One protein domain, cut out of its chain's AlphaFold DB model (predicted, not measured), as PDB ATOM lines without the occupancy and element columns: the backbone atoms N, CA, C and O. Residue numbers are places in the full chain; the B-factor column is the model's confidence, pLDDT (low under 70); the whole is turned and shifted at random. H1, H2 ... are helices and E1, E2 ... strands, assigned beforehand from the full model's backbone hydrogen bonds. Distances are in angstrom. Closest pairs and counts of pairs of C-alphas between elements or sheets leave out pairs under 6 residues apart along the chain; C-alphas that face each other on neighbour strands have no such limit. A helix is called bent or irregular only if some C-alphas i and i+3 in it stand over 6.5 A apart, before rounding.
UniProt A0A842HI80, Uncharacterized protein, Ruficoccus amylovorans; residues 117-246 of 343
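What this domain is: This is residues 117 to 246 of the 343 residues of an uncharacterized protein of Ruficoccus amylovorans (UniProt A0A842HI80). A strand hairpin, E1 and E2, packs on H4a near one end of a long rod of helices; H2, H3 and H4a form an up-and-down bundle, loose at H2, and H1 and H4b lie side by side toward the other end. The 130 printed residues run H1 E1 E2 H2 H3 H4, mostly helix, with an antiparallel sheet; the whole is loose, radius of gyration of the C-alphas 18.7 A, spans 68 by 23 by 18 A.

Where its parts are: Find C-alpha 143 at (159.686, 168.730, 157.132), where E1, residues 143 to 148, begins; E2 is 151 to 156. H1 is 121 to 136, H2 159 to 170, H3 177 to 201, 35.6 A long. H4, 205 to 246, one helix by its hydrogen bonds, is bent: C-alphas 222 and 225 are 6.7 A apart. Arm H4a is 205 to 222, 26.1 A; H4b, 225 to 246, 31.7 A, ends at (188.017, 183.126, 199.020).

How they stand to each other: In the hairpin, N 146 and O 153 are 2.8 A apart. E1 and H4a come closest at C-alphas 144 and 212, 5.4 A. H3 and H4a touch, closest C-alphas 199 and 207, 4.1 A. H1 touches H4b, closest C-alphas 134 and 226, 7.0 A. O i to N i+4 pairs are within hydrogen-bond range throughout H1, H3, H4a and H4b, and 6 of 8 in H2.

The domain as a whole: The printed part has no cut and no long link; pLDDT is under 70 in 24 residues, among them 230 to 246.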
ATOM      1  N   GLU A 117     182.011 172.957 192.249       66.25
ATOM      2  CA  GLU A 117     182.024 172.324 193.575       66.25
ATOM      3  C   GLU A 117     181.681 173.312 194.699       66.25
ATOM      4  O   GLU A 117     181.188 172.912 195.750       66.25
ATOM      5  N   LEU A 118     181.869 174.612 194.451       61.00
ATOM      6  CA  LEU A 118     181.566 175.687 195.395       61.00
ATOM      7  C   LEU A 118     180.091 176.122 195.337       61.00
ATOM      8  O   LEU A 118     179.621 176.864 196.205       61.00
ATOM      9  N   LEU A 119     179.338 175.683 194.318       62.31
ATOM     10  CA  LEU A 119     177.905 175.953 194.228       62.31
ATOM     11  C   LEU A 119     177.141 175.154 195.283       62.31
ATOM     12  O   LEU A 119     177.382 173.960 195.477       62.31
ATOM     13  N   SER A 120     176.137 175.796 195.888       68.06
ATOM     14  CA  SER A 120     175.199 175.092 196.763       68.06
ATOM     15  C   SER A 120     174.464 173.990 195.993       68.06
ATOM     16  O   SER A 120     174.170 174.154 194.807       68.06
ATOM     17  N   ASP A 121     174.122 172.891 196.668       72.38
ATOM     18  CA  ASP A 121     173.406 171.770 196.038       72.38
ATOM     19  C   ASP A 121     172.093 172.230 195.391       72.38
ATOM     20  O   ASP A 121     171.777 171.830 194.275       72.38
ATOM     21  N   ARG A 122     171.392 173.175 196.030       61.66
ATOM     22  CA  ARG A 122     170.164 173.789 195.504       61.66
ATOM     23  C   ARG A 122     170.397 174.579 194.213       61.66
ATOM     24  O   ARG A 122     169.562 174.544 193.311       61.66
ATOM     25  N   ASP A 123     171.487 175.341 194.131       62.31
ATOM     26  CA  ASP A 123     171.814 176.099 192.919       62.31
ATOM     27  C   ASP A 123     172.217 175.158 191.779       62.31
ATOM     28  O   ASP A 123     171.838 175.385 190.630       62.31
ATOM     29  N   ARG A 124     172.937 174.080 192.105       74.62
ATOM     30  CA  ARG A 124     173.341 173.040 191.156       74.62
ATOM     31  C   ARG A 124     172.142 172.262 190.621       74.62
ATOM     32  O   ARG A 124     172.041 172.073 189.414       74.62
ATOM     33  N   GLU A 125     171.223 171.863 191.498       79.19
ATOM     34  CA  GLU A 125     169.962 171.205 191.141       79.19
ATOM     35  C   GLU A 125     169.138 172.094 190.208       79.19
ATOM     36  O   GLU A 125     168.816 171.683 189.100       79.19
ATOM     37  N   ARG A 126     168.934 173.367 190.565       71.12
ATOM     38  CA  ARG A 126     168.187 174.309 189.720       71.12
ATOM     39  C   ARG A 126     168.820 174.512 188.340       71.12
ATOM     40  O   ARG A 126     168.105 174.630 187.349       71.12
ATOM     41  N   LEU A 127     170.146 174.606 188.269       74.56
ATOM     42  CA  LEU A 127     170.856 174.723 186.995       74.56
ATOM     43  C   LEU A 127     170.731 173.441 186.157       74.56
ATOM     44  O   LEU A 127     170.559 173.534 184.944       74.56
ATOM     45  N   ASN A 128     170.775 172.267 186.790       87.31
ATOM     46  CA  ASN A 128     170.557 170.982 186.126       87.31
ATOM     47  C   ASN A 128     169.114 170.811 185.636       87.31
ATOM     48  O   ASN A 128     168.918 170.292 184.537       87.31
ATOM     49  N   ASP A 129     168.121 171.277 186.391       85.88
ATOM     50  CA  ASP A 129     166.715 171.270 185.972       85.88
ATOM     51  C   ASP A 129     166.525 172.137 184.728       85.88
ATOM     52  O   ASP A 129     165.997 171.668 183.724       85.88
ATOM     53  N   MET A 130     167.052 173.369 184.750       81.31
ATOM     54  CA  MET A 130     167.023 174.272 183.595       81.31
ATOM     55  C   MET A 130     167.760 173.681 182.387       81.31
ATOM     56  O   MET A 130     167.300 173.805 181.255       81.31
ATOM     57  N   LEU A 131     168.905 173.027 182.610       89.12
ATOM     58  CA  LEU A 131     169.643 172.342 181.551       89.12
ATOM     59  C   LEU A 131     168.833 171.178 180.965       89.12
ATOM     60  O   LEU A 131     168.831 170.980 179.752       89.12
ATOM     61  N   THR A 132     168.149 170.412 181.812       91.56
ATOM     62  CA  THR A 132     167.334 169.257 181.411       91.56
ATOM     63  C   THR A 132     166.094 169.689 180.643       91.56
ATOM     64  O   THR A 132     165.804 169.108 179.597       91.56
ATOM     65  N   GLU A 133     165.404 170.727 181.119       91.38
ATOM     66  CA  GLU A 133     164.275 171.360 180.433       91.38
ATOM     67  C   GLU A 133     164.698 171.821 179.041       91.38
ATOM     68  O   GLU A 133     164.120 171.370 178.053       91.38
ATOM     69  N   LEU A 134     165.791 172.592 178.950       88.12
ATOM     70  CA  LEU A 134     166.326 173.026 177.665       88.12
ATOM     71  C   LEU A 134     166.603 171.825 176.770       88.12
ATOM     72  O   LEU A 134     166.054 171.774 175.679       88.12
ATOM     73  N   LYS A 135     167.355 170.810 177.218       88.94
ATOM     74  CA  LYS A 135     167.655 169.607 176.410       88.94
ATOM     75  C   LYS A 135     166.398 168.907 175.870       88.94
ATOM     76  O   LYS A 135     166.462 168.324 174.790       88.94
ATOM     77  N   GLY A 136     165.281 168.959 176.598       84.94
ATOM     78  CA  GLY A 136     163.990 168.409 176.175       84.94
ATOM     79  C   GLY A 136     163.266 169.229 175.101       84.94
ATOM     80  O   GLY A 136     162.434 168.683 174.381       84.94
ATOM     81  N   GLU A 137     163.603 170.509 174.956       86.56
ATOM     82  CA  GLU A 137     163.017 171.449 173.992       86.56
ATOM     83  C   GLU A 137     163.770 171.515 172.651       86.56
ATOM     84  O   GLU A 137     163.463 172.360 171.807       86.56
ATOM     85  N   LEU A 138     164.754 170.633 172.426       86.75
ATOM     86  CA  LEU A 138     165.517 170.601 171.179       86.75
ATOM     87  C   LEU A 138     164.580 170.535 169.954       86.75
ATOM     88  O   LEU A 138     163.758 169.615 169.869       86.75
ATOM     89  N   PRO A 139     164.727 171.432 168.957       87.56
ATOM     90  CA  PRO A 139     163.877 171.421 167.775       87.56
ATOM     91  C   PRO A 139     163.960 170.095 167.016       87.56
ATOM     92  O   PRO A 139     165.023 169.684 166.536       87.56
ATOM     93  N   ALA A 140     162.809 169.441 166.853       89.81
ATOM     94  CA  ALA A 140     162.690 168.245 166.030       89.81
ATOM     95  C   ALA A 140     163.100 168.528 164.572       89.81
ATOM     96  O   ALA A 140     163.071 169.666 164.098       89.81
ATOM     97  N   ARG A 141     163.461 167.472 163.834       91.00
ATOM     98  CA  ARG A 141     163.724 167.571 162.390       91.00
ATOM     99  C   ARG A 141     162.518 168.196 161.684       91.00
ATOM    100  O   ARG A 141     161.384 167.775 161.897       91.00
ATOM    101  N   VAL A 142     162.775 169.190 160.837       86.12
ATOM    102  CA  VAL A 142     161.729 169.934 160.124       86.12
ATOM    103  C   VAL A 142     161.442 169.259 158.788       86.12
ATOM    104  O   VAL A 142     162.364 168.934 158.039       86.12
ATOM    105  N   THR A 143     160.159 169.100 158.470       90.88
ATOM    106  CA  THR A 143     159.686 168.730 157.132       90.88
ATOM    107  C   THR A 143     159.290 169.997 156.384       90.88
ATOM    108  O   THR A 143     158.377 170.705 156.802       90.88
ATOM    109  N   SER A 144     159.977 170.293 155.283       88.75
ATOM    110  CA  SER A 144     159.685 171.436 154.415       88.75
ATOM    111  C   SER A 144     159.042 170.962 153.117       88.75
ATOM    112  O   SER A 144     159.626 170.154 152.395       88.75
ATOM    113  N   GLY A 145     157.854 171.476 152.810       87.88
ATOM    114  CA  GLY A 145     157.157 171.189 151.561       87.88
ATOM    115  C   GLY A 145     157.496 172.214 150.479       87.88
ATOM    116  O   GLY A 145     157.232 173.404 150.651       87.88
ATOM    117  N   PHE A 146     158.026 171.764 149.344       87.12
ATOM    118  CA  PHE A 146     158.336 172.601 148.187       87.12
ATOM    119  C   PHE A 146     157.559 172.142 146.953       87.12
ATOM    120  O   PHE A 146     157.447 170.950 146.670       87.12
ATOM    121  N   THR A 147     157.059 173.094 146.166       84.25
ATOM    122  CA  THR A 147     156.421 172.793 144.882       84.25
ATOM    123  C   THR A 147     157.479 172.696 143.782       84.25
ATOM    124  O   THR A 147     158.173 173.668 143.491       84.25
ATOM    125  N   VAL A 148     157.580 171.533 143.136       83.25
ATOM    126  CA  VAL A 148     158.514 171.266 142.031       83.25
ATOM    127  C   VAL A 148     157.714 170.831 140.811       83.25
ATOM    128  O   VAL A 148     157.048 169.799 140.843       83.25
ATOM    129  N   ASN A 149     157.758 171.619 139.733       82.56
ATOM    130  CA  ASN A 149     157.013 171.355 138.492       82.56
ATOM    131  C   ASN A 149     155.507 171.088 138.715       82.56
ATOM    132  O   ASN A 149     154.917 170.240 138.054       82.56
ATOM    133  N   GLY A 150     154.888 171.802 139.663       80.44
ATOM    134  CA  GLY A 150     153.460 171.672 139.984       80.44
ATOM    135  C   GLY A 150     153.102 170.546 140.960       80.44
ATOM    136  O   GLY A 150     151.938 170.436 141.335       80.44
ATOM    137  N   THR A 151     154.074 169.754 141.422       83.00
ATOM    138  CA  THR A 151     153.868 168.704 142.431       83.00
ATOM    139  C   THR A 151     154.492 169.121 143.759       83.00
ATOM    140  O   THR A 151     155.663 169.498 143.802       83.00
ATOM    141  N   GLN A 152     153.729 169.032 144.849       89.12
ATOM    142  CA  GLN A 152     154.254 169.234 146.198       89.12
ATOM    143  C   GLN A 152     155.156 168.058 146.586       89.12
ATOM    144  O   GLN A 152     154.779 166.898 146.421       89.12
ATOM    145  N   ARG A 153     156.354 168.361 147.080       89.06
ATOM    146  CA  ARG A 153     157.321 167.383 147.578       89.06
ATOM    147  C   ARG A 153     157.817 167.807 148.946       89.06
ATOM    148  O   ARG A 153     158.150 168.974 149.136       89.06
ATOM    149  N   ASP A 154     157.933 166.845 149.846       92.38
ATOM    150  CA  ASP A 154     158.389 167.085 151.208       92.38
ATOM    151  C   ASP A 154     159.851 166.673 151.372       92.38
ATOM    152  O   ASP A 154     160.276 165.611 150.915       92.38
ATOM    153  N   PHE A 155     160.615 167.524 152.048       91.94
ATOM    154  CA  PHE A 155     162.024 167.326 152.353       91.94
ATOM    155  C   PHE A 155     162.214 167.430 153.861       91.94
ATOM    156  O   PHE A 155     161.973 168.480 154.458       91.94
ATOM    157  N   VAL A 156     162.630 166.332 154.484       93.44
ATOM    158  CA  VAL A 156     162.942 166.284 155.918       93.44
ATOM    159  C   VAL A 156     164.406 166.659 156.102       93.44
ATOM    160  O   VAL A 156     165.255 166.138 155.375       93.44
ATOM    161  N   SER A 157     164.725 167.519 157.072       91.81
ATOM    162  CA  SER A 157     166.116 167.901 157.352       91.81
ATOM    163  C   SER A 157     167.005 166.672 157.578       91.81
ATOM    164  O   SER A 157     166.555 165.661 158.131       91.81
ATOM    165  N   ARG A 158     168.255 166.709 157.106       93.31
ATOM    166  CA  ARG A 158     169.175 165.563 157.109       93.31
ATOM    167  C   ARG A 158     169.399 165.036 158.523       93.31
ATOM    168  O   ARG A 158     169.745 165.778 159.437       93.31
ATOM    169  N   GLU A 159     169.287 163.720 158.679       91.94
ATOM    170  CA  GLU A 159     169.512 163.053 159.965       91.94
ATOM    171  C   GLU A 159     170.947 163.231 160.472       91.94
ATOM    172  O   GLU A 159     171.164 163.425 161.662       91.94
ATOM    173  N   SER A 160     171.929 163.234 159.569       91.75
ATOM    174  CA  SER A 160     173.332 163.469 159.919       91.75
ATOM    175  C   SER A 160     173.582 164.877 160.459       91.75
ATOM    176  O   SER A 160     174.371 165.034 161.389       91.75
ATOM    177  N   LEU A 161     172.904 165.888 159.904       90.50
ATOM    178  CA  LEU A 161     172.975 167.263 160.390       90.50
ATOM    179  C   LEU A 161     172.289 167.376 161.755       90.50
ATOM    180  O   LEU A 161     172.881 167.903 162.687       90.50
ATOM    181  N   TYR A 162     171.097 166.793 161.897       92.12
ATOM    182  CA  TYR A 162     170.392 166.733 163.176       92.12
ATOM    183  C   TYR A 162     171.248 166.088 164.275       92.12
ATOM    184  O   TYR A 162     171.500 166.705 165.307       92.12
ATOM    185  N   ASN A 163     171.770 164.882 164.032       90.50
ATOM    186  CA  ASN A 163     172.564 164.137 165.010       90.50
ATOM    187  C   ASN A 163     173.851 164.869 165.406       90.50
ATOM    188  O   ASN A 163     174.272 164.760 166.556       90.50
ATOM    189  N   ARG A 164     174.449 165.649 164.494       87.44
ATOM    190  CA  ARG A 164     175.648 166.451 164.774       87.44
ATOM    191  C   ARG A 164     175.438 167.469 165.895       87.44
ATOM    192  O   ARG A 164     176.389 167.729 166.621       87.44
ATOM    193  N   TYR A 165     174.233 168.019 166.048       89.25
ATOM    194  CA  TYR A 165     173.921 168.981 167.113       89.25
ATOM    195  C   TYR A 165     173.131 168.347 168.261       89.25
ATOM    196  O   TYR A 165     173.388 168.655 169.421       89.25
ATOM    197  N   ALA A 166     172.237 167.402 167.962       88.00
ATOM    198  CA  ALA A 166     171.460 166.691 168.971       88.00
ATOM    199  C   ALA A 166     172.346 165.869 169.917       88.00
ATOM    200  O   ALA A 166     172.094 165.851 171.120       88.00
ATOM    201  N   GLN A 167     173.404 165.220 169.408       87.62
ATOM    202  CA  GLN A 167     174.309 164.447 170.260       87.62
ATOM    203  C   GLN A 167     175.064 165.327 171.268       87.62
ATOM    204  O   GLN A 167     174.900 165.068 172.461       87.62
ATOM    205  N   PRO A 168     175.806 166.381 170.864       86.12
ATOM    206  CA  PRO A 168     176.451 167.284 171.816       86.12
ATOM    207  C   PRO A 168     175.481 167.843 172.859       86.12
ATOM    208  O   PRO A 168     175.778 167.785 174.052       86.12
ATOM    209  N   ILE A 169     174.288 168.275 172.430       89.00
ATOM    210  CA  ILE A 169     173.239 168.785 173.324       89.00
ATOM    211  C   ILE A 169     172.801 167.723 174.336       89.00
ATOM    212  O   ILE A 169     172.724 167.992 175.536       89.00
ATOM    213  N   SER A 170     172.572 166.485 173.892       86.94
ATOM    214  CA  SER A 170     172.182 165.383 174.779       86.94
ATOM    215  C   SER A 170     173.250 165.059 175.835       86.94
ATOM    216  O   SER A 170     172.913 164.632 176.941       86.94
ATOM    217  N   THR A 171     174.522 165.333 175.534       87.06
ATOM    218  CA  THR A 171     175.666 165.115 176.431       87.06
ATOM    219  C   THR A 171     176.043 166.333 177.275       87.06
ATOM    220  O   THR A 171     176.982 166.245 178.066       87.06
ATOM    221  N   LEU A 172     175.328 167.459 177.137       86.56
ATOM    222  CA  LEU A 172     175.594 168.649 177.941       86.56
ATOM    223  C   LEU A 172     175.429 168.339 179.432       86.56
ATOM    224  O   LEU A 172     174.396 167.802 179.861       86.56
ATOM    225  N   THR A 173     176.447 168.737 180.185       88.00
ATOM    226  CA  THR A 173     176.512 168.848 181.642       88.00
ATOM    227  C   THR A 173     176.913 170.283 181.986       88.00
ATOM    228  O   THR A 173     177.405 171.014 181.129       88.00
ATOM    229  N   LEU A 174     176.732 170.716 183.235       81.31
ATOM    230  CA  LEU A 174     177.154 172.065 183.643       81.31
ATOM    231  C   LEU A 174     178.661 172.304 183.443       81.31
ATOM    232  O   LEU A 174     179.059 173.419 183.128       81.31
ATOM    233  N   GLU A 175     179.471 171.252 183.573       81.44
ATOM    234  CA  GLU A 175     180.936 171.276 183.449       81.44
ATOM    235  C   GLU A 175     181.400 171.499 182.008       81.44
ATOM    236  O   GLU A 175     182.367 172.208 181.758       81.44
ATOM    237  N   ASN A 176     180.712 170.900 181.032       78.31
ATOM    238  CA  ASN A 176     181.121 170.966 179.629       78.31
ATOM    239  C   ASN A 176     180.287 171.953 178.799       78.31
ATOM    240  O   ASN A 176     180.553 172.128 177.608       78.31
ATOM    241  N   MET A 177     179.295 172.610 179.408       79.69
ATOM    242  CA  MET A 177     178.310 173.415 178.692       79.69
ATOM    243  C   MET A 177     178.948 174.539 177.872       79.69
ATOM    244  O   MET A 177     178.660 174.674 176.686       79.69
ATOM    245  N   VAL A 178     179.835 175.328 178.479       76.12
ATOM    246  CA  VAL A 178     180.482 176.470 177.814       76.12
ATOM    247  C   VAL A 178     181.307 176.042 176.590       76.12
ATOM    248  O   VAL A 178     181.006 176.526 175.493       76.12
ATOM    249  N   PRO A 179     182.296 175.131 176.704       69.38
ATOM    250  CA  PRO A 179     183.107 174.739 175.551       69.38
ATOM    251  C   PRO A 179     182.296 174.019 174.464       69.38
ATOM    252  O   PRO A 179     182.530 174.248 173.275       69.38
ATOM    253  N   VAL A 180     181.303 173.196 174.829       75.06
ATOM    254  CA  VAL A 180     180.458 172.491 173.848       75.06
ATOM    255  C   VAL A 180     179.591 173.472 173.055       75.06
ATOM    256  O   VAL A 180     179.542 173.385 171.827       75.06
ATOM    257  N   LEU A 181     178.947 174.438 173.719       77.69
ATOM    258  CA  LEU A 181     178.112 175.439 173.046       77.69
ATOM    259  C   LEU A 181     178.932 176.374 172.148       77.69
ATOM    260  O   LEU A 181     178.479 176.722 171.058       77.69
ATOM    261  N   GLN A 182     180.149 176.744 172.558       75.88
ATOM    262  CA  GLN A 182     181.063 177.532 171.723       75.88
ATOM    263  C   GLN A 182     181.452 176.780 170.447       75.88
ATOM    264  O   GLN A 182     181.345 177.332 169.348       75.88
ATOM    265  N   GLN A 183     181.846 175.508 170.572       75.50
ATOM    266  CA  GLN A 183     182.165 174.665 169.419       75.50
ATOM    267  C   GLN A 183     180.953 174.501 168.496       75.50
ATOM    268  O   GLN A 183     181.085 174.555 167.272       75.50
ATOM    269  N   MET A 184     179.760 174.330 169.067       79.06
ATOM    270  CA  MET A 184     178.525 174.271 168.292       79.06
ATOM    271  C   MET A 184     178.268 175.569 167.533       79.06
ATOM    272  O   MET A 184     177.993 175.497 166.342       79.06
ATOM    273  N   GLY A 185     178.408 176.737 168.165       78.50
ATOM    274  CA  GLY A 185     178.234 178.029 167.493       78.50
ATOM    275  C   GLY A 185     179.180 178.211 166.300       78.50
ATOM    276  O   GLY A 185     178.756 178.654 165.230       78.50
ATOM    277  N   GLN A 186     180.443 177.792 166.439       76.44
ATOM    278  CA  GLN A 186     181.412 177.795 165.335       76.44
ATOM    279  C   GLN A 186     180.991 176.854 164.198       76.44
ATOM    280  O   GLN A 186     180.998 177.247 163.028       76.44
ATOM    281  N   ASN A 187     180.573 175.631 164.539       80.25
ATOM    282  CA  ASN A 187     180.112 174.641 163.566       80.25
ATOM    283  C   ASN A 187     178.829 175.095 162.855       80.25
ATOM    284  O   ASN A 187     178.714 174.910 161.646       80.25
ATOM    285  N   MET A 188     177.900 175.738 163.575       82.06
ATOM    286  CA  MET A 188     176.634 176.217 163.018       82.06
ATOM    287  C   MET A 188     176.860 177.234 161.908       82.06
ATOM    288  O   MET A 188     176.200 177.157 160.875       82.06
ATOM    289  N   ARG A 189     177.816 178.151 162.088       82.19
ATOM    290  CA  ARG A 189     178.161 179.136 161.060       82.19
ATOM    291  C   ARG A 189     178.752 178.472 159.817       82.19
ATOM    292  O   ARG A 189     178.293 178.737 158.712       82.19
ATOM    293  N   ALA A 190     179.720 177.576 160.004       85.12
ATOM    294  CA  ALA A 190     180.351 176.861 158.895       85.12
ATOM    295  C   ALA A 190     179.347 175.989 158.116       85.12
ATOM    296  O   ALA A 190     179.360 175.973 156.884       85.12
ATOM    297  N   ASP A 191     178.456 175.295 158.826       86.06
ATOM    298  CA  ASP A 191     177.413 174.476 158.214       86.06
ATOM    299  C   ASP A 191     176.371 175.338 157.499       86.06
ATOM    300  O   ASP A 191     175.965 174.994 156.391       86.06
ATOM    301  N   TYR A 192     175.970 176.474 158.077       87.81
ATOM    302  CA  TYR A 192     175.049 177.407 157.429       87.81
ATOM    303  C   TYR A 192     175.619 177.936 156.107       87.81
ATOM    304  O   TYR A 192     174.951 177.846 155.078       87.81
ATOM    305  N   ASP A 193     176.871 178.401 156.101       88.50
ATOM    306  CA  ASP A 193     177.530 178.912 154.894       88.50
ATOM    307  C   ASP A 193     177.635 177.831 153.802       88.50
ATOM    308  O   ASP A 193     177.397 178.088 152.615       88.50
ATOM    309  N   LEU A 194     177.941 176.589 154.198       91.75
ATOM    310  CA  LEU A 194     177.977 175.451 153.283       91.75
ATOM    311  C   LEU A 194     176.591 175.155 152.701       91.75
ATOM    312  O   LEU A 194     176.470 174.956 151.494       91.75
ATOM    313  N   LEU A 195     175.549 175.154 153.533       92.00
ATOM    314  CA  LEU A 195     174.172 174.896 153.116       92.00
ATOM    315  C   LEU A 195     173.633 175.979 152.184       92.00
ATOM    316  O   LEU A 195     172.997 175.649 151.183       92.00
ATOM    317  N   VAL A 196     173.909 177.254 152.469       92.25
ATOM    318  CA  VAL A 196     173.548 178.371 151.584       92.25
ATOM    319  C   VAL A 196     174.178 178.151 150.216       92.25
ATOM    320  O   VAL A 196     173.462 178.101 149.214       92.25
ATOM    321  N   LYS A 197     175.484 177.868 150.175       92.44
ATOM    322  CA  LYS A 197     176.190 177.562 148.928       92.44
ATOM    323  C   LYS A 197     175.602 176.344 148.209       92.44
ATOM    324  O   LYS A 197     175.433 176.392 146.992       92.44
ATOM    325  N   GLU A 198     175.273 175.259 148.914       92.31
ATOM    326  CA  GLU A 198     174.593 174.091 148.329       92.31
ATOM    327  C   GLU A 198     173.198 174.435 147.781       92.31
ATOM    328  O   GLU A 198     172.798 173.889 146.754       92.31
ATOM    329  N   SER A 199     172.468 175.345 148.430       92.25
ATOM    330  CA  SER A 199     171.129 175.770 148.009       92.25
ATOM    331  C   SER A 199     171.148 176.674 146.771       92.25
ATOM    332  O   SER A 199     170.227 176.612 145.958       92.25
ATOM    333  N   GLU A 200     172.201 177.482 146.616       91.38
ATOM    334  CA  GLU A 200     172.374 178.424 145.505       91.38
ATOM    335  C   GLU A 200     173.034 177.783 144.277       91.38
ATOM    336  O   GLU A 200     172.651 178.066 143.144       91.38
ATOM    337  N   SER A 201     174.028 176.913 144.489       84.94
ATOM    338  CA  SER A 201     174.784 176.247 143.413       84.94
ATOM    339  C   SER A 201     174.278 174.848 143.058       84.94
ATOM    340  O   SER A 201     174.657 174.293 142.024       84.94
ATOM    341  N   GLY A 202     173.436 174.255 143.903       75.88
ATOM    342  CA  GLY A 202     172.824 172.958 143.648       75.88
ATOM    343  C   GLY A 202     171.706 173.031 142.606       75.88
ATOM    344  O   GLY A 202     171.104 174.074 142.371       75.88
ATOM    345  N   SER A 203     171.380 171.890 141.998       77.56
ATOM    346  CA  SER A 203     170.232 171.751 141.099       77.56
ATOM    347  C   SER A 203     169.217 170.740 141.643       77.56
ATOM    348  O   SER A 203     169.570 169.780 142.335       77.56
ATOM    349  N   GLY A 204     167.937 170.975 141.337       84.88
ATOM    350  CA  GLY A 204     166.833 170.073 141.672       84.88
ATOM    351  C   GLY A 204     166.694 169.785 143.171       84.88
ATOM    352  O   GLY A 204     166.752 170.690 144.004       84.88
ATOM    353  N   ASP A 205     166.518 168.507 143.502       86.88
ATOM    354  CA  ASP A 205     166.226 168.033 144.858       86.88
ATOM    355  C   ASP A 205     167.353 168.348 145.864       86.88
ATOM    356  O   ASP A 205     167.076 168.557 147.043       86.88
ATOM    357  N   ARG A 206     168.617 168.471 145.422       88.31
ATOM    358  CA  ARG A 206     169.745 168.806 146.316       88.31
ATOM    359  C   ARG A 206     169.645 170.231 146.867       88.31
ATOM    360  O   ARG A 206     169.890 170.439 148.051       88.31
ATOM    361  N   ALA A 207     169.257 171.192 146.029       90.88
ATOM    362  CA  ALA A 207     169.068 172.578 146.459       90.88
ATOM    363  C   ALA A 207     167.875 172.713 147.420       90.88
ATOM    364  O   ALA A 207     167.928 173.476 148.381       90.88
ATOM    365  N   LEU A 208     166.806 171.944 147.189       91.81
ATOM    366  CA  LEU A 208     165.619 171.926 148.050       91.81
ATOM    367  C   LEU A 208     165.887 171.239 149.393       91.81
ATOM    368  O   LEU A 208     165.455 171.744 150.427       91.81
ATOM    369  N   GLN A 209     166.669 170.156 149.399       93.81
ATOM    370  CA  GLN A 209     167.149 169.532 150.631       93.81
ATOM    371  C   GLN A 209     167.995 170.512 151.458       93.81
ATOM    372  O   GLN A 209     167.767 170.641 152.657       93.81
ATOM    373  N   ALA A 210     168.914 171.252 150.823       93.19
ATOM    374  CA  ALA A 210     169.704 172.275 151.506       93.19
ATOM    375  C   ALA A 210     168.819 173.383 152.109       93.19
ATOM    376  O   ALA A 210     169.054 173.804 153.236       93.19
ATOM    377  N   LYS A 211     167.744 173.799 151.424       91.75
ATOM    378  CA  LYS A 211     166.753 174.740 151.984       91.75
ATOM    379  C   LYS A 211     165.996 174.168 153.188       91.75
ATOM    380  O   LYS A 211     165.785 174.889 154.157       91.75
ATOM    381  N   ALA A 212     165.611 172.891 153.157       91.94
ATOM    382  CA  ALA A 212     164.994 172.232 154.312       91.94
ATOM    383  C   ALA A 212     165.945 172.183 155.522       91.94
ATOM    384  O   ALA A 212     165.526 172.408 156.656       91.94
ATOM    385  N   ASP A 213     167.232 171.933 155.277       94.06
ATOM    386  CA  ASP A 213     168.264 171.941 156.315       94.06
ATOM    387  C   ASP A 213     168.503 173.348 156.883       94.06
ATOM    388  O   ASP A 213     168.625 173.493 158.096       94.06
ATOM    389  N   ILE A 214     168.501 174.387 156.036       93.19
ATOM    390  CA  ILE A 214     168.576 175.795 156.464       93.19
ATOM    391  C   ILE A 214     167.402 176.149 157.383       93.19
ATOM    392  O   ILE A 214     167.614 176.773 158.419       93.19
ATOM    393  N   ASN A 215     166.182 175.714 157.053       91.19
ATOM    394  CA  ASN A 215     165.009 175.947 157.904       91.19
ATOM    395  C   ASN A 215     165.172 175.305 159.290       91.19
ATOM    396  O   ASN A 215     164.817 175.909 160.300       91.19
ATOM    397  N   TRP A 216     165.737 174.096 159.357       92.88
ATOM    398  CA  TRP A 216     166.025 173.455 160.640       92.88
ATOM    399  C   TRP A 216     167.157 174.165 161.402       92.88
ATOM    400  O   TRP A 216     167.040 174.363 162.607       92.88
ATOM    401  N   MET A 217     168.210 174.622 160.714       89.38
ATOM    402  CA  MET A 217     169.288 175.423 161.317       89.38
ATOM    403  C   MET A 217     168.785 176.760 161.879       89.38
ATOM    404  O   MET A 217     169.265 177.199 162.922       89.38
ATOM    405  N   ALA A 218     167.799 177.389 161.234       86.94
ATOM    406  CA  ALA A 218     167.140 178.585 161.755       86.94
ATOM    407  C   ALA A 218     166.379 178.285 163.056       86.94
ATOM    408  O   ALA A 218     166.586 178.974 164.052       86.94
ATOM    409  N   ALA A 219     165.590 177.203 163.088       86.69
ATOM    410  CA  ALA A 219     164.906 176.762 164.307       86.69
ATOM    411  C   ALA A 219     165.895 176.428 165.440       86.69
ATOM    412  O   ALA A 219     165.669 176.791 166.593       86.69
ATOM    413  N   LEU A 220     167.024 175.787 165.115       85.31
ATOM    414  CA  LEU A 220     168.106 175.546 166.072       85.31
ATOM    415  C   LEU A 220     168.693 176.866 166.600       85.31
ATOM    416  O   LEU A 220     168.913 176.995 167.801       85.31
ATOM    417  N   SER A 221     168.908 177.860 165.734       79.81
ATOM    418  CA  SER A 221     169.436 179.174 166.120       79.81
ATOM    419  C   SER A 221     168.499 179.958 167.040       79.81
ATOM    420  O   SER A 221     168.984 180.654 167.927       79.81
ATOM    421  N   GLU A 222     167.181 179.857 166.862       81.50
ATOM    422  CA  GLU A 222     166.192 180.503 167.743       81.50
ATOM    423  C   GLU A 222     166.158 179.890 169.150       81.50
ATOM    424  O   GLU A 222     165.746 180.538 170.113       81.50
ATOM    425  N   TYR A 223     166.634 178.656 169.276       81.12
ATOM    426  CA  TYR A 223     166.671 177.902 170.521       81.12
ATOM    427  C   TYR A 223     167.957 178.147 171.344       81.12
ATOM    428  O   TYR A 223     167.915 178.171 172.578       81.12
ATOM    429  N   MET A 224     169.088 178.461 170.694       78.75
ATOM    430  CA  MET A 224     170.377 178.749 171.357       78.75
ATOM    431  C   MET A 224     170.359 179.865 172.432       78.75
ATOM    432  O   MET A 224     171.059 179.707 173.438       78.75
ATOM    433  N   PRO A 225     169.551 180.945 172.336       79.38
ATOM    434  CA  PRO A 225     169.451 181.959 173.390       79.38
ATOM    435  C   PRO A 225     169.034 181.412 174.765       79.38
ATOM    436  O   PRO A 225     169.327 182.032 175.790       79.38
ATOM    437  N   GLY A 226     168.345 180.265 174.823       71.19
ATOM    438  CA  GLY A 226     168.042 179.575 176.082       71.19
ATOM    439  C   GLY A 226     169.307 179.127 176.813       71.19
ATOM    440  O   GLY A 226     169.476 179.408 178.004       71.19
ATOM    441  N   TYR A 227     170.241 178.528 176.076       75.81
ATOM    442  CA  TYR A 227     171.536 178.109 176.598       75.81
ATOM    443  C   TYR A 227     172.434 179.285 176.978       75.81
ATOM    444  O   TYR A 227     173.091 179.231 178.013       75.81
ATOM    445  N   GLU A 228     172.418 180.381 176.219       70.25
ATOM    446  CA  GLU A 228     173.166 181.593 176.586       70.25
ATOM    447  C   GLU A 228     172.715 182.163 177.938       70.25
ATOM    448  O   GLU A 228     173.541 182.551 178.768       70.25
ATOM    449  N   ARG A 229     171.399 182.186 178.196       74.56
ATOM    450  CA  ARG A 229     170.861 182.607 179.500       74.56
ATOM    451  C   ARG A 229     171.306 181.670 180.621       74.56
ATOM    452  O   ARG A 229     171.649 182.151 181.704       74.56
ATOM    453  N   LEU A 230     171.323 180.359 180.370       69.44
ATOM    454  CA  LEU A 230     171.792 179.366 181.334       69.44
ATOM    455  C   LEU A 230     173.290 179.533 181.638       69.44
ATOM    456  O   LEU A 230     173.654 179.571 182.811       69.44
ATOM    457  N   VAL A 231     174.134 179.729 180.620       66.88
ATOM    458  CA  VAL A 231     175.576 180.008 180.774       66.88
ATOM    459  C   VAL A 231     175.802 181.263 181.616       66.88
ATOM    460  O   VAL A 231     176.512 181.211 182.617       66.88
ATOM    461  N   ARG A 232     175.117 182.373 181.309       60.44
ATOM    462  CA  ARG A 232     175.225 183.608 182.108       60.44
ATOM    463  C   ARG A 232     174.820 183.389 183.567       60.44
ATOM    464  O   ARG A 232     175.434 183.947 184.480       60.44
ATOM    465  N   ARG A 233     173.779 182.584 183.804       62.31
ATOM    466  CA  ARG A 233     173.314 182.257 185.158       62.31
ATOM    467  C   ARG A 233     174.319 181.385 185.905       62.31
ATOM    468  O   ARG A 233     174.568 181.648 187.082       62.31
ATOM    469  N   TYR A 234     174.888 180.396 185.223       63.03
ATOM    470  CA  TYR A 234     175.952 179.538 185.723       63.03
ATOM    471  C   TYR A 234     177.188 180.362 186.111       63.03
ATOM    472  O   TYR A 234     177.602 180.317 187.268       63.03
ATOM    473  N   ASP A 235     177.685 181.222 185.221       58.69
ATOM    474  CA  ASP A 235     178.843 182.084 185.486       58.69
ATOM    475  C   ASP A 235     178.610 183.066 186.637       58.69
ATOM    476  O   ASP A 235     179.515 183.341 187.426       58.69
ATOM    477  N   SER A 236     177.395 183.603 186.763       53.22
ATOM    478  CA  SER A 236     177.015 184.467 187.887       53.22
ATOM    479  C   SER A 236     177.003 183.714 189.223       53.22
ATOM    480  O   SER A 236     177.390 184.260 190.257       53.22
ATOM    481  N   LEU A 237     176.530 182.467 189.244       53.75
ATOM    482  CA  LEU A 237     176.540 181.634 190.448       53.75
ATOM    483  C   LEU A 237     177.962 181.197 190.812       53.75
ATOM    484  O   LEU A 237     178.349 181.318 191.973       53.75
ATOM    485  N   ARG A 238     178.750 180.779 189.817       57.28
ATOM    486  CA  ARG A 238     180.149 180.369 189.969       57.28
ATOM    487  C   ARG A 238     180.998 181.490 190.562       57.28
ATOM    488  O   ARG A 238     181.665 181.281 191.570       57.28
ATOM    489  N   ARG A 239     180.902 182.703 190.008       52.91
ATOM    490  CA  ARG A 239     181.610 183.882 190.534       52.91
ATOM    491  C   ARG A 239     181.224 184.188 191.981       52.91
ATOM    492  O   ARG A 239     182.097 184.372 192.822       52.91
ATOM    493  N   ARG A 240     179.930 184.136 192.315       47.22
ATOM    494  CA  ARG A 240     179.453 184.322 193.700       47.22
ATOM    495  C   ARG A 240     179.968 183.259 194.673       47.22
ATOM    496  O   ARG A 240     180.156 183.566 195.848       47.22
ATOM    497  N   ALA A 241     180.154 182.025 194.213       48.94
ATOM    498  CA  ALA A 241     180.658 180.931 195.033       48.94
ATOM    499  C   ALA A 241     182.174 181.024 195.264       48.94
ATOM    500  O   ALA A 241     182.608 180.930 196.408       48.94
ATOM    501  N   LEU A 242     182.953 181.333 194.221       50.94
ATOM    502  CA  LEU A 242     184.393 181.608 194.325       50.94
ATOM    503  C   LEU A 242     184.682 182.778 195.278       50.94
ATOM    504  O   LEU A 242     185.543 182.682 196.147       50.94
ATOM    505  N   LEU A 243     183.888 183.852 195.195       46.78
ATOM    506  CA  LEU A 243     183.986 184.997 196.108       46.78
ATOM    507  C   LEU A 243     183.636 184.650 197.565       46.78
ATOM    508  O   LEU A 243     184.103 185.317 198.487       46.78
ATOM    509  N   ARG A 244     182.792 183.637 197.797       47.88
ATOM    510  CA  ARG A 244     182.468 183.150 199.146       47.88
ATOM    511  C   ARG A 244     183.597 182.291 199.703       47.88
ATOM    512  O   ARG A 244     183.944 182.463 200.865       47.88
ATOM    513  N   ASP A 245     184.157 181.411 198.883       48.47
ATOM    514  CA  ASP A 245     185.224 180.493 199.282       48.47
ATOM    515  C   ASP A 245     186.538 181.231 199.595       48.47
ATOM    516  O   ASP A 245     187.150 181.015 200.644       48.47
ATOM    517  N   ALA A 246     186.885 182.230 198.776       42.88
ATOM    518  CA  ALA A 246     188.017 183.126 199.020       42.88
ATOM    519  C   ALA A 246     187.915 183.881 200.364       42.88
ATOM    520  O   ALA A 246     188.930 184.224 200.966       42.88
TER     521      ALA A 246